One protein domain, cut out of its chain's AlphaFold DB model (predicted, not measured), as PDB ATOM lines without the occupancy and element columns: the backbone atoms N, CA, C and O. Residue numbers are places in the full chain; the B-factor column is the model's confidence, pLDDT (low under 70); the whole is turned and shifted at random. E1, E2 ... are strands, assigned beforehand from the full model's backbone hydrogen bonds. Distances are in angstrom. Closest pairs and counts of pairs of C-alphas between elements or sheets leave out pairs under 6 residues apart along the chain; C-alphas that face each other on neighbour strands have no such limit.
ATOM      1  N   LYS A 605      -3.579  21.978   3.008       77.44
ATOM      2  CA  LYS A 605      -2.236  22.508   3.294       77.44
ATOM      3  C   LYS A 605      -1.147  21.925   2.383       77.44
ATOM      4  O   LYS A 605      -0.011  22.371   2.446       77.44
ATOM      5  N   ASN A 606      -1.473  20.949   1.532       77.50
ATOM      6  CA  ASN A 606      -0.487  20.219   0.724       77.50
ATOM      7  C   ASN A 606      -0.279  20.789  -0.695       77.50
ATOM      8  O   ASN A 606       0.218  20.076  -1.560       77.50
ATOM      9  N   ASN A 607      -0.658  22.044  -0.973       68.00
ATOM     10  CA  ASN A 607      -0.637  22.658  -2.318       68.00
ATOM     11  C   ASN A 607      -1.507  21.969  -3.401       68.00
ATOM     12  O   ASN A 607      -1.526  22.412  -4.552       68.00
ATOM     13  N   GLU A 608      -2.258  20.921  -3.070       83.00
ATOM     14  CA  GLU A 608      -3.168  20.263  -4.009       83.00
ATOM     15  C   GLU A 608      -4.501  21.017  -4.110       83.00
ATOM     16  O   GLU A 608      -5.082  21.446  -3.109       83.00
ATOM     17  N   LYS A 609      -4.987  21.185  -5.345       90.38
ATOM     18  CA  LYS A 609      -6.266  21.837  -5.647       90.38
ATOM     19  C   LYS A 609      -7.422  20.872  -5.408       90.38
ATOM     20  O   LYS A 609      -7.478  19.820  -6.044       90.38
ATOM     21  N   TYR A 610      -8.386  21.285  -4.595       89.88
ATOM     22  CA  TYR A 610      -9.692  20.647  -4.503       89.88
ATOM     23  C   TYR A 610     -10.695  21.314  -5.440       89.88
ATOM     24  O   TYR A 610     -10.689  22.526  -5.638       89.88
ATOM     25  N   TYR A 611     -11.599  20.515  -5.985       93.81
ATOM     26  CA  TYR A 611     -12.643  20.924  -6.903       93.81
ATOM     27  C   TYR A 611     -14.002  20.577  -6.294       93.81
ATOM     28  O   TYR A 611     -14.472  19.443  -6.353       93.81
ATOM     29  N   TYR A 612     -14.636  21.567  -5.672       93.31
ATOM     30  CA  TYR A 612     -15.862  21.398  -4.902       93.31
ATOM     31  C   TYR A 612     -17.106  21.785  -5.721       93.31
ATOM     32  O   TYR A 612     -17.280  22.964  -6.052       93.31
ATOM     33  N   PRO A 613     -17.994  20.835  -6.061       93.75
ATOM     34  CA  PRO A 613     -19.214  21.126  -6.802       93.75
ATOM     35  C   PRO A 613     -20.271  21.741  -5.880       93.75
ATOM     36  O   PRO A 613     -20.749  21.106  -4.939       93.75
ATOM     37  N   LYS A 614     -20.695  22.967  -6.184       93.25
ATOM     38  CA  LYS A 614     -21.747  23.668  -5.451       93.25
ATOM     39  C   LYS A 614     -23.050  23.636  -6.245       93.25
ATOM     40  O   LYS A 614     -23.134  24.185  -7.337       93.25
ATOM     41  N   GLN A 615     -24.057  22.975  -5.680       93.50
ATOM     42  CA  GLN A 615     -25.385  22.807  -6.276       93.50
ATOM     43  C   GLN A 615     -26.393  23.837  -5.746       93.50
ATOM     44  O   GLN A 615     -26.195  24.412  -4.670       93.50
ATOM     45  N   ASN A 616     -27.518  23.967  -6.454       92.94
ATOM     46  CA  ASN A 616     -28.663  24.820  -6.115       92.94
ATOM     47  C   ASN A 616     -28.323  26.311  -6.063       92.94
ATOM     48  O   ASN A 616     -28.758  27.049  -5.172       92.94
ATOM     49  N   ILE A 617     -27.525  26.748  -7.024       93.25
ATOM     50  CA  ILE A 617     -27.101  28.136  -7.156       93.25
ATOM     51  C   ILE A 617     -27.564  28.693  -8.495       93.25
ATOM     52  O   ILE A 617     -27.913  27.937  -9.394       93.25
ATOM     53  N   ASN A 618     -27.638  30.009  -8.619       94.75
ATOM     54  CA  ASN A 618     -27.894  30.667  -9.886       94.75
ATOM     55  C   ASN A 618     -26.548  30.991 -10.535       94.75
ATOM     56  O   ASN A 618     -25.853  31.906 -10.090       94.75
ATOM     57  N   ALA A 619     -26.185  30.239 -11.575       94.38
ATOM     58  CA  ALA A 619     -24.896  30.398 -12.238       94.38
ATOM     59  C   ALA A 619     -24.793  31.709 -13.029       94.38
ATOM     60  O   ALA A 619     -23.703  32.030 -13.472       94.38
ATOM     61  N   SER A 620     -25.862  32.511 -13.164       92.81
ATOM     62  CA  SER A 620     -25.773  33.852 -13.766       92.81
ATOM     63  C   SER A 620     -24.920  34.837 -12.956       92.81
ATOM     64  O   SER A 620     -24.680  35.949 -13.419       92.81
ATOM     65  N   PHE A 621     -24.518  34.471 -11.736       93.62
ATOM     66  CA  PHE A 621     -23.606  35.233 -10.890       93.62
ATOM     67  C   PHE A 621     -22.267  34.503 -10.779       93.62
ATOM     68  O   PHE A 621     -22.226  33.295 -10.557       93.62
ATOM     69  N   THR A 622     -21.169  35.252 -10.891       92.88
ATOM     70  CA  THR A 622     -19.821  34.706 -10.696       92.88
ATOM     71  C   THR A 622     -19.465  34.710  -9.205       92.88
ATOM     72  O   THR A 622     -19.654  35.715  -8.509       92.88
ATOM     73  N   PHE A 623     -18.908  33.602  -8.707       94.12
ATOM     74  CA  PHE A 623     -18.382  33.511  -7.339       94.12
ATOM     75  C   PHE A 623     -17.384  34.658  -7.063       94.12
ATOM     76  O   PHE A 623     -16.502  34.878  -7.891       94.12
ATOM     77  N   PRO A 624     -17.449  35.390  -5.931       93.19
ATOM     78  CA  PRO A 624     -18.029  35.000  -4.644       93.19
ATOM     79  C   PRO A 624     -19.502  35.365  -4.426       93.19
ATOM     80  O   PRO A 624     -20.005  35.172  -3.322       93.19
ATOM     81  N   ILE A 625     -20.208  35.881  -5.436       92.31
ATOM     82  CA  ILE A 625     -21.648  36.132  -5.319       92.31
ATOM     83  C   ILE A 625     -22.384  34.801  -5.483       92.31
ATOM     84  O   ILE A 625     -22.242  34.135  -6.505       92.31
ATOM     85  N   ILE A 626     -23.166  34.411  -4.474       90.00
ATOM     86  CA  ILE A 626     -23.949  33.173  -4.495       90.00
ATOM     87  C   ILE A 626     -25.414  33.498  -4.256       90.00
ATOM     88  O   ILE A 626     -25.815  33.855  -3.151       90.00
ATOM     89  N   GLU A 627     -26.207  33.305  -5.299       91.38
ATOM     90  CA  GLU A 627     -27.662  33.391  -5.262       91.38
ATOM     91  C   GLU A 627     -28.262  31.992  -5.400       91.38
ATOM     92  O   GLU A 627     -27.693  31.124  -6.063       91.38
ATOM     93  N   GLN A 628     -29.408  31.748  -4.768       91.38
ATOM     94  CA  GLN A 628     -30.067  30.444  -4.834       91.38
ATOM     95  C   GLN A 628     -30.660  30.208  -6.236       91.38
ATOM     96  O   GLN A 628     -31.305  31.088  -6.803       91.38
ATOM     97  N   GLY A 629     -30.475  29.008  -6.784       93.94
ATOM     98  CA  GLY A 629     -30.954  28.629  -8.117       93.94
ATOM     99  C   GLY A 629     -30.986  27.114  -8.313       93.94
ATOM    100  O   GLY A 629     -31.009  26.376  -7.331       93.94
ATOM    101  N   ASN A 630     -30.995  26.649  -9.566       94.31
ATOM    102  CA  ASN A 630     -31.015  25.220  -9.924       94.31
ATOM    103  C   ASN A 630     -29.741  24.766 -10.661       94.31
ATOM    104  O   ASN A 630     -29.679  23.633 -11.135       94.31
ATOM    105  N   ASP A 631     -28.744  25.640 -10.770       96.69
ATOM    106  CA  ASP A 631     -27.496  25.378 -11.472       96.69
ATOM    107  C   ASP A 631     -26.441  24.775 -10.536       96.69
ATOM    108  O   ASP A 631     -26.572  24.755  -9.302       96.69
ATOM    109  N   ILE A 632     -25.373  24.276 -11.153       95.69
ATOM    110  CA  ILE A 632     -24.171  23.763 -10.500       95.69
ATOM    111  C   ILE A 632     -22.985  24.596 -10.979       95.69
ATOM    112  O   ILE A 632     -22.791  24.737 -12.182       95.69
ATOM    113  N   ILE A 633     -22.150  25.081 -10.065       96.31
ATOM    114  CA  ILE A 633     -20.811  25.597 -10.388       96.31
ATOM    115  C   ILE A 633     -19.773  24.713  -9.717       96.31
ATOM    116  O   ILE A 633     -20.060  24.007  -8.747       96.31
ATOM    117  N   LEU A 634     -18.549  24.784 -10.217       95.75
ATOM    118  CA  LEU A 634     -17.418  24.101  -9.626       95.75
ATOM    119  C   LEU A 634     -16.457  25.127  -9.028       95.75
ATOM    120  O   LEU A 634     -16.053  26.060  -9.716       95.75
ATOM    121  N   LEU A 635     -16.101  24.970  -7.755       94.81
ATOM    122  CA  LEU A 635     -15.145  25.837  -7.069       94.81
ATOM    123  C   LEU A 635     -13.778  25.159  -6.998       94.81
ATOM    124  O   LEU A 635     -13.692  24.010  -6.586       94.81
ATOM    125  N   VAL A 636     -12.716  25.874  -7.356       94.88
ATOM    126  CA  VAL A 636     -11.329  25.475  -7.113       94.88
ATOM    127  C   VAL A 636     -10.893  26.066  -5.784       94.88
ATOM    128  O   VAL A 636     -10.855  27.288  -5.644       94.88
ATOM    129  N   ILE A 637     -10.568  25.200  -4.833       93.00
ATOM    130  CA  ILE A 637     -10.029  25.548  -3.523       93.00
ATOM    131  C   ILE A 637      -8.576  25.082  -3.514       93.00
ATOM    132  O   ILE A 637      -8.313  23.882  -3.543       93.00
ATOM    133  N   ASP A 638      -7.633  26.014  -3.503       91.31
ATOM    134  CA  ASP A 638      -6.229  25.711  -3.210       91.31
ATOM    135  C   ASP A 638      -5.877  26.177  -1.795       91.31
ATOM    136  O   ASP A 638      -6.764  26.546  -1.032       91.31
ATOM    137  N   GLU A 639      -4.601  26.128  -1.411       90.88
ATOM    138  CA  GLU A 639      -4.161  26.517  -0.065       90.88
ATOM    139  C   GLU A 639      -4.512  27.976   0.283       90.88
ATOM    140  O   GLU A 639      -4.727  28.295   1.452       90.88
ATOM    141  N   TYR A 640      -4.613  28.861  -0.719       93.38
ATOM    142  CA  TYR A 640      -4.714  30.304  -0.504       93.38
ATOM    143  C   TYR A 640      -5.861  30.990  -1.254       93.38
ATOM    144  O   TYR A 640      -5.985  32.215  -1.193       93.38
ATOM    145  N   SER A 641      -6.708  30.261  -1.975       94.25
ATOM    146  CA  SER A 641      -7.769  30.853  -2.781       94.25
ATOM    147  C   SER A 641      -8.951  29.929  -3.034       94.25
ATOM    148  O   SER A 641      -8.847  28.705  -3.040       94.25
ATOM    149  N   ILE A 642     -10.090  30.571  -3.275       94.69
ATOM    150  CA  ILE A 642     -11.330  29.971  -3.742       94.69
ATOM    151  C   ILE A 642     -11.741  30.734  -4.993       94.69
ATOM    152  O   ILE A 642     -12.008  31.938  -4.950       94.69
ATOM    153  N   THR A 643     -11.802  30.034  -6.115       95.31
ATOM    154  CA  THR A 643     -12.212  30.599  -7.405       95.31
ATOM    155  C   THR A 643     -13.220  29.684  -8.079       95.31
ATOM    156  O   THR A 643     -13.343  28.520  -7.718       95.31
ATOM    157  N   GLN A 644     -13.976  30.190  -9.048       95.19
ATOM    158  CA  GLN A 644     -14.863  29.355  -9.856       95.19
ATOM    159  C   GLN A 644     -14.086  28.768 -11.038       95.19
ATOM    160  O   GLN A 644     -13.410  29.500 -11.758       95.19
ATOM    161  N   TYR A 645     -14.185  27.456 -11.240       95.12
ATOM    162  CA  TYR A 645     -13.625  26.768 -12.398       95.12
ATOM    163  C   TYR A 645     -14.538  26.928 -13.611       95.12
ATOM    164  O   TYR A 645     -15.739  26.664 -13.534       95.12
ATOM    165  N   TYR A 646     -13.945  27.286 -14.742       92.38
ATOM    166  CA  TYR A 646     -14.574  27.222 -16.052       92.38
ATOM    167  C   TYR A 646     -13.486  27.074 -17.120       92.38
ATOM    168  O   TYR A 646     -12.444  27.723 -17.051       92.38
ATOM    169  N   ASP A 647     -13.722  26.197 -18.090       89.62
ATOM    170  CA  ASP A 647     -12.866  25.966 -19.249       89.62
ATOM    171  C   ASP A 647     -13.749  25.526 -20.426       89.62
ATOM    172  O   ASP A 647     -14.527  24.574 -20.330       89.62
ATOM    173  N   TYR A 648     -13.645  26.235 -21.551       80.62
ATOM    174  CA  TYR A 648     -14.437  25.958 -22.753       80.62
ATOM    175  C   TYR A 648     -14.034  24.654 -23.457       80.62
ATOM    176  O   TYR A 648     -14.800  24.139 -24.273       80.62
ATOM    177  N   THR A 649     -12.830  24.145 -23.195       80.12
ATOM    178  CA  THR A 649     -12.205  23.056 -23.955       80.12
ATOM    179  C   THR A 649     -11.983  21.791 -23.138       80.12
ATOM    180  O   THR A 649     -12.043  20.695 -23.699       80.12
ATOM    181  N   GLU A 650     -11.784  21.916 -21.828       86.38
ATOM    182  CA  GLU A 650     -11.485  20.781 -20.959       86.38
ATOM    183  C   GLU A 650     -12.713  20.316 -20.164       86.38
ATOM    184  O   GLU A 650     -13.406  21.088 -19.499       86.38
ATOM    185  N   LYS A 651     -12.968  19.004 -20.195       91.12
ATOM    186  CA  LYS A 651     -13.736  18.344 -19.135       91.12
ATOM    187  C   LYS A 651     -12.784  18.067 -17.975       91.12
ATOM    188  O   LYS A 651     -11.650  17.651 -18.204       91.12
ATOM    189  N   ILE A 652     -13.253  18.244 -16.746       93.06
ATOM    190  CA  ILE A 652     -12.482  17.914 -15.550       93.06
ATOM    191  C   ILE A 652     -13.104  16.733 -14.823       93.06
ATOM    192  O   ILE A 652     -14.315  16.649 -14.651       93.06
ATOM    193  N   CYS A 653     -12.255  15.817 -14.396       91.94
ATOM    194  CA  CYS A 653     -12.632  14.602 -13.706       91.94
ATOM    195  C   CYS A 653     -12.255  14.755 -12.236       91.94
ATOM    196  O   CYS A 653     -11.116  15.092 -11.925       91.94
ATOM    197  N   ILE A 654     -13.235  14.596 -11.349       90.81
ATOM    198  CA  ILE A 654     -13.105  14.824  -9.910       90.81
ATOM    199  C   ILE A 654     -13.495  13.559  -9.150       90.81
ATOM    200  O   ILE A 654     -14.612  13.056  -9.320       90.81
ATOM    201  N   ASN A 655     -12.590  13.056  -8.313       86.00
ATOM    202  CA  ASN A 655     -12.823  11.864  -7.501       86.00
ATOM    203  C   ASN A 655     -13.748  12.159  -6.293       86.00
ATOM    204  O   ASN A 655     -14.239  13.271  -6.095       86.00
ATOM    205  N   GLY A 656     -14.021  11.139  -5.474       81.69
ATOM    206  CA  GLY A 656     -14.906  11.268  -4.309       81.69
ATOM    207  C   GLY A 656     -14.387  12.179  -3.189       81.69
ATOM    208  O   GLY A 656     -15.184  12.571  -2.337       81.69
ATOM    209  N   ASP A 657     -13.098  12.512  -3.214       83.44
ATOM    210  CA  ASP A 657     -12.409  13.357  -2.236       83.44
ATOM    211  C   ASP A 657     -12.181  14.782  -2.771       83.44
ATOM    212  O   ASP A 657     -11.498  15.593  -2.153       83.44
ATOM    213  N   TYR A 658     -12.833  15.117  -3.891       90.44
ATOM    214  CA  TYR A 658     -12.756  16.406  -4.577       90.44
ATOM    215  C   TYR A 658     -11.401  16.703  -5.236       90.44
ATOM    216  O   TYR A 658     -11.136  17.849  -5.583       90.44
ATOM    217  N   GLU A 659     -10.543  15.713  -5.465       89.38
ATOM    218  CA  GLU A 659      -9.269  15.900  -6.170       89.38
ATOM    219  C   GLU A 659      -9.429  15.680  -7.678       89.38
ATOM    220  O   GLU A 659     -10.295  14.920  -8.129       89.38
ATOM    221  N   ARG A 660      -8.578  16.338  -8.479       90.38
ATOM    222  CA  ARG A 660      -8.564  16.149  -9.936       90.38
ATOM    223  C   ARG A 660      -7.929  14.811 -10.294       90.38
ATOM    224  O   ARG A 660      -6.748  14.580 -10.064       90.38
ATOM    225  N   ASP A 661      -8.699  13.989 -10.980       87.50
ATOM    226  CA  ASP A 661      -8.260  12.762 -11.625       87.50
ATOM    227  C   ASP A 661      -7.866  13.083 -13.072       87.50
ATOM    228  O   ASP A 661      -8.711  13.170 -13.964       87.50
ATOM    229  N   TYR A 662      -6.576  13.335 -13.303       86.25
ATOM    230  CA  TYR A 662      -6.062  13.773 -14.608       86.25
ATOM    231  C   TYR A 662      -6.345  12.792 -15.745       86.25
ATOM    232  O   TYR A 662      -6.459  13.210 -16.896       86.25
ATOM    233  N   GLU A 663      -6.465  11.506 -15.430       83.88
ATOM    234  CA  GLU A 663      -6.704  10.471 -16.426       83.88
ATOM    235  C   GLU A 663      -8.186  10.086 -16.541       83.88
ATOM    236  O   GLU A 663      -8.537   9.281 -17.402       83.88
ATOM    237  N   CYS A 664      -9.062  10.669 -15.711       81.38
ATOM    238  CA  CYS A 664     -10.488  10.328 -15.635       81.38
ATOM    239  C   CYS A 664     -10.737   8.834 -15.399       81.38
ATOM    240  O   CYS A 664     -11.692   8.247 -15.919       81.38
ATOM    241  N   ASN A 665      -9.829   8.220 -14.655       72.00
ATOM    242  CA  ASN A 665      -9.675   6.789 -14.564       72.00
ATOM    243  C   ASN A 665     -10.176   6.242 -13.215       72.00
ATOM    244  O   ASN A 665     -10.688   5.128 -13.126       72.00
ATOM    245  N   VAL A 666     -10.151   7.018 -12.146       74.81
ATOM    246  CA  VAL A 666     -10.637   6.553 -10.850       74.81
ATOM    247  C   VAL A 666     -12.145   6.261 -10.922       74.81
ATOM    248  O   VAL A 666     -12.968   7.061 -11.371       74.81
ATOM    249  N   SER A 667     -12.528   5.055 -10.511       69.38
ATOM    250  CA  SER A 667     -13.931   4.643 -10.470       69.38
ATOM    251  C   SER A 667     -14.711   5.536  -9.501       69.38
ATOM    252  O   SER A 667     -14.259   5.821  -8.394       69.38
ATOM    253  N   GLY A 668     -15.888   6.007  -9.922       72.38
ATOM    254  CA  GLY A 668     -16.687   6.969  -9.152       72.38
ATOM    255  C   GLY A 668     -16.335   8.440  -9.394       72.38
ATOM    256  O   GLY A 668     -17.012   9.311  -8.847       72.38
ATOM    257  N   THR A 669     -15.350   8.725 -10.247       85.44
ATOM    258  CA  THR A 669     -15.046  10.084 -10.691       85.44
ATOM    259  C   THR A 669     -16.230  10.708 -11.439       85.44
ATOM    260  O   THR A 669     -16.792  10.129 -12.374       85.44
ATOM    261  N   SER A 670     -16.621  11.913 -11.021       89.62
ATOM    262  CA  SER A 670     -17.614  12.743 -11.709       89.62
ATOM    263  C   SER A 670     -16.906  13.644 -12.719       89.62
ATOM    264  O   SER A 670     -15.890  14.263 -12.408       89.62
ATOM    265  N   ILE A 671     -17.428  13.706 -13.938       92.38
ATOM    266  CA  ILE A 671     -16.857  14.470 -15.045       92.38
ATOM    267  C   ILE A 671     -17.666  15.759 -15.192       92.38
ATOM    268  O   ILE A 671     -18.828  15.730 -15.585       92.38
ATOM    269  N   TYR A 672     -17.054  16.898 -14.903       94.31
ATOM    270  CA  TYR A 672     -17.678  18.210 -15.015       94.31
ATOM    271  C   TYR A 672     -17.250  18.901 -16.308       94.31
ATOM    272  O   TYR A 672     -16.075  18.916 -16.673       94.31
ATOM    273  N   SER A 673     -18.212  19.504 -16.999       93.94
ATOM    274  CA  SER A 673     -17.977  20.390 -18.138       93.94
ATOM    275  C   SER A 673     -18.594  21.750 -17.828       93.94
ATOM    276  O   SER A 673     -19.818  21.897 -17.840       93.94
ATOM    277  N   CYS A 674     -17.743  22.722 -17.500       94.81
ATOM    278  CA  CYS A 674     -18.119  24.072 -17.081       94.81
ATOM    279  C   CYS A 674     -17.623  25.066 -18.137       94.81
ATOM    280  O   CYS A 674     -16.488  25.521 -18.061       94.81
ATOM    281  N   SER A 675     -18.434  25.361 -19.154       91.12
ATOM    282  CA  SER A 675     -17.977  26.139 -20.315       91.12
ATOM    283  C   SER A 675     -17.730  27.619 -20.016       91.12
ATOM    284  O   SER A 675     -16.849  28.212 -20.617       91.12
ATOM    285  N   ASP A 676     -18.502  28.221 -19.115       91.62
ATOM    286  CA  ASP A 676     -18.505  29.663 -18.839       91.62
ATOM    287  C   ASP A 676     -18.826  29.907 -17.355       91.62
ATOM    288  O   ASP A 676     -19.581  29.132 -16.760       91.62
ATOM    289  N   ASN A 677     -18.283  30.979 -16.767       90.62
ATOM    290  CA  ASN A 677     -18.549  31.381 -15.386       90.62
ATOM    291  C   ASN A 677     -19.981  31.883 -15.144       90.62
ATOM    292  O   ASN A 677     -20.370  31.980 -13.982       90.62
ATOM    293  N   HIS A 678     -20.765  32.132 -16.200       93.50
ATOM    294  CA  HIS A 678     -22.182  32.507 -16.112       93.50
ATOM    295  C   HIS A 678     -23.160  31.360 -16.446       93.50
ATOM    296  O   HIS A 678     -24.352  31.591 -16.672       93.50
ATOM    297  N   SER A 679     -22.674  30.113 -16.515       93.12
ATOM    298  CA  SER A 679     -23.453  28.944 -16.948       93.12
ATOM    299  C   SER A 679     -23.319  27.756 -15.993       93.12
ATOM    300  O   SER A 679     -22.271  27.553 -15.381       93.12
ATOM    301  N   SER A 680     -24.372  26.937 -15.880       95.62
ATOM    302  CA  SER A 680     -24.306  25.693 -15.102       95.62
ATOM    303  C   SER A 680     -23.309  24.708 -15.712       95.62
ATOM    304  O   SER A 680     -23.348  24.427 -16.911       95.62
ATOM    305  N   CYS A 681     -22.504  24.073 -14.865       96.00
ATOM    306  CA  CYS A 681     -21.723  22.902 -15.227       96.00
ATOM    307  C   CYS A 681     -22.643  21.727 -15.595       96.00
ATOM    308  O   CYS A 681     -23.656  21.475 -14.933       96.00
ATOM    309  N   LYS A 682     -22.262  20.968 -16.626       94.00
ATOM    310  CA  LYS A 682     -22.841  19.652 -16.940       94.00
ATOM    311  C   LYS A 682     -22.058  18.566 -16.210       94.00
ATOM    312  O   LYS A 682     -20.833  18.645 -16.160       94.00
ATOM    313  N   VAL A 683     -22.757  17.564 -15.681       91.19
ATOM    314  CA  VAL A 683     -22.157  16.440 -14.948       91.19
ATOM    315  C   VAL A 683     -22.380  15.149 -15.730       91.19
ATOM    316  O   VAL A 683     -23.520  14.730 -15.922       91.19
ATOM    317  N   ASP A 684     -21.286  14.535 -16.166       87.69
ATOM    318  CA  ASP A 684     -21.196  13.154 -16.640       87.69
ATOM    319  C   ASP A 684     -20.500  12.303 -15.545       87.69
ATOM    320  O   ASP A 684     -19.990  12.836 -14.558       87.69
ATOM    321  N   TYR A 685     -20.437  10.979 -15.695       79.81
ATOM    322  CA  TYR A 685     -19.737  10.091 -14.752       79.81
ATOM    323  C   TYR A 685     -18.754   9.186 -15.496       79.81
ATOM    324  O   TYR A 685     -19.069   8.707 -16.589       79.81
ATOM    325  N   ALA A 686     -17.580   8.941 -14.907       74.38
ATOM    326  CA  ALA A 686     -16.617   7.991 -15.450       74.38
ATOM    327  C   ALA A 686     -17.235   6.578 -15.518       74.38
ATOM    328  O   ALA A 686     -18.025   6.199 -14.641       74.38
ATOM    329  N   PRO A 687     -16.916   5.786 -16.557       71.12
ATOM    330  CA  PRO A 687     -17.434   4.431 -16.680       71.12
ATOM    331  C   PRO A 687     -16.953   3.581 -15.497       71.12
ATOM    332  O   PRO A 687     -15.753   3.420 -15.278       71.12
TER     333      PRO A 687
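What this domain is: This is residues 605 to 687 of the 1267 residues of an uncharacterized protein of Piromyces finnis (UniProt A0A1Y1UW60). Two small three-stranded sheets sit face to face as a sandwich, with the strands of one crossing those of the other at 70 degrees; E1, E2 and E3 make the larger, twisted sheet, and E4, E5 and E6 the smaller one. In the first sheet E2 lies in the middle, between the edge strands E1 and E3, and it bends by 96 degrees at residue 631. The printed part has 83 residues with no named helix and six named strands, E1 to E6 in chain order; both sheets are antiparallel, in the orders E1 - E2 - E3 and E4 - E5 - E6. The class is all strand, though under half of the residues, 34 of 83, are in named strands. The whole is compact, with a radius of gyration of the C-alphas of 12.3 A and spans of 32 by 30 by 21 A.

How they stand to each other: E1, residues 610 to 617, and E2, residues 628 to 637, form a hairpin, antiparallel at 168 degrees, with N 612 and O 635 within hydrogen-bond range at 2.8 A. E2 and E3, residues 641 to 645, form the next hairpin, antiparallel at 125 degrees, with N 643 and O 636 at 2.9 A. These strands are a meander, each the antiparallel neighbour of the one before, and E2 is the inner strand. The chain then changes to the other sheet, also a meander. Its E4, residues 652 to 654, and E5, residues 670 to 673, are a hairpin at 153 degrees, with N 672 and O 652 at 2.8 A. E5 and E6, residues 682 to 685, are a hairpin at 150 degrees, with N 684 and O 671 at 2.8 A. Between the sheets, the closest C-alphas of E1 and E4 are those of Tyr 611 and Ile 654, 6.8 A apart, and those of E2 and E6 are Ile 632 and Lys 682, 7.8 A apart. E3 is apart from E4, E5 and E6.

Where its parts are: E1 begins at C-alpha 610, (-9.692, 20.647, -4.503), and measures 19.1 A from first to last C-alpha. E2 measures 20.7 A, ending at C-alpha 637, (-10.029, 25.548, -3.523). E3 measures 12.0 A, E4 6.5 A, E5 10.0 A and E6 10.3 A. E6 ends at C-alpha 685, (-19.737, 10.091, -14.752).

The domain as a whole: The two C-alphas farthest apart, those of Ile 625 and Pro 687, are 33.9 A apart. The printed part has no cut. The link E2 to E3 is tight, and the link E4 to E5, residues 655 to 669, is long. The mean pLDDT of the printed part is 89.3; residues 607 and 667 are under 70.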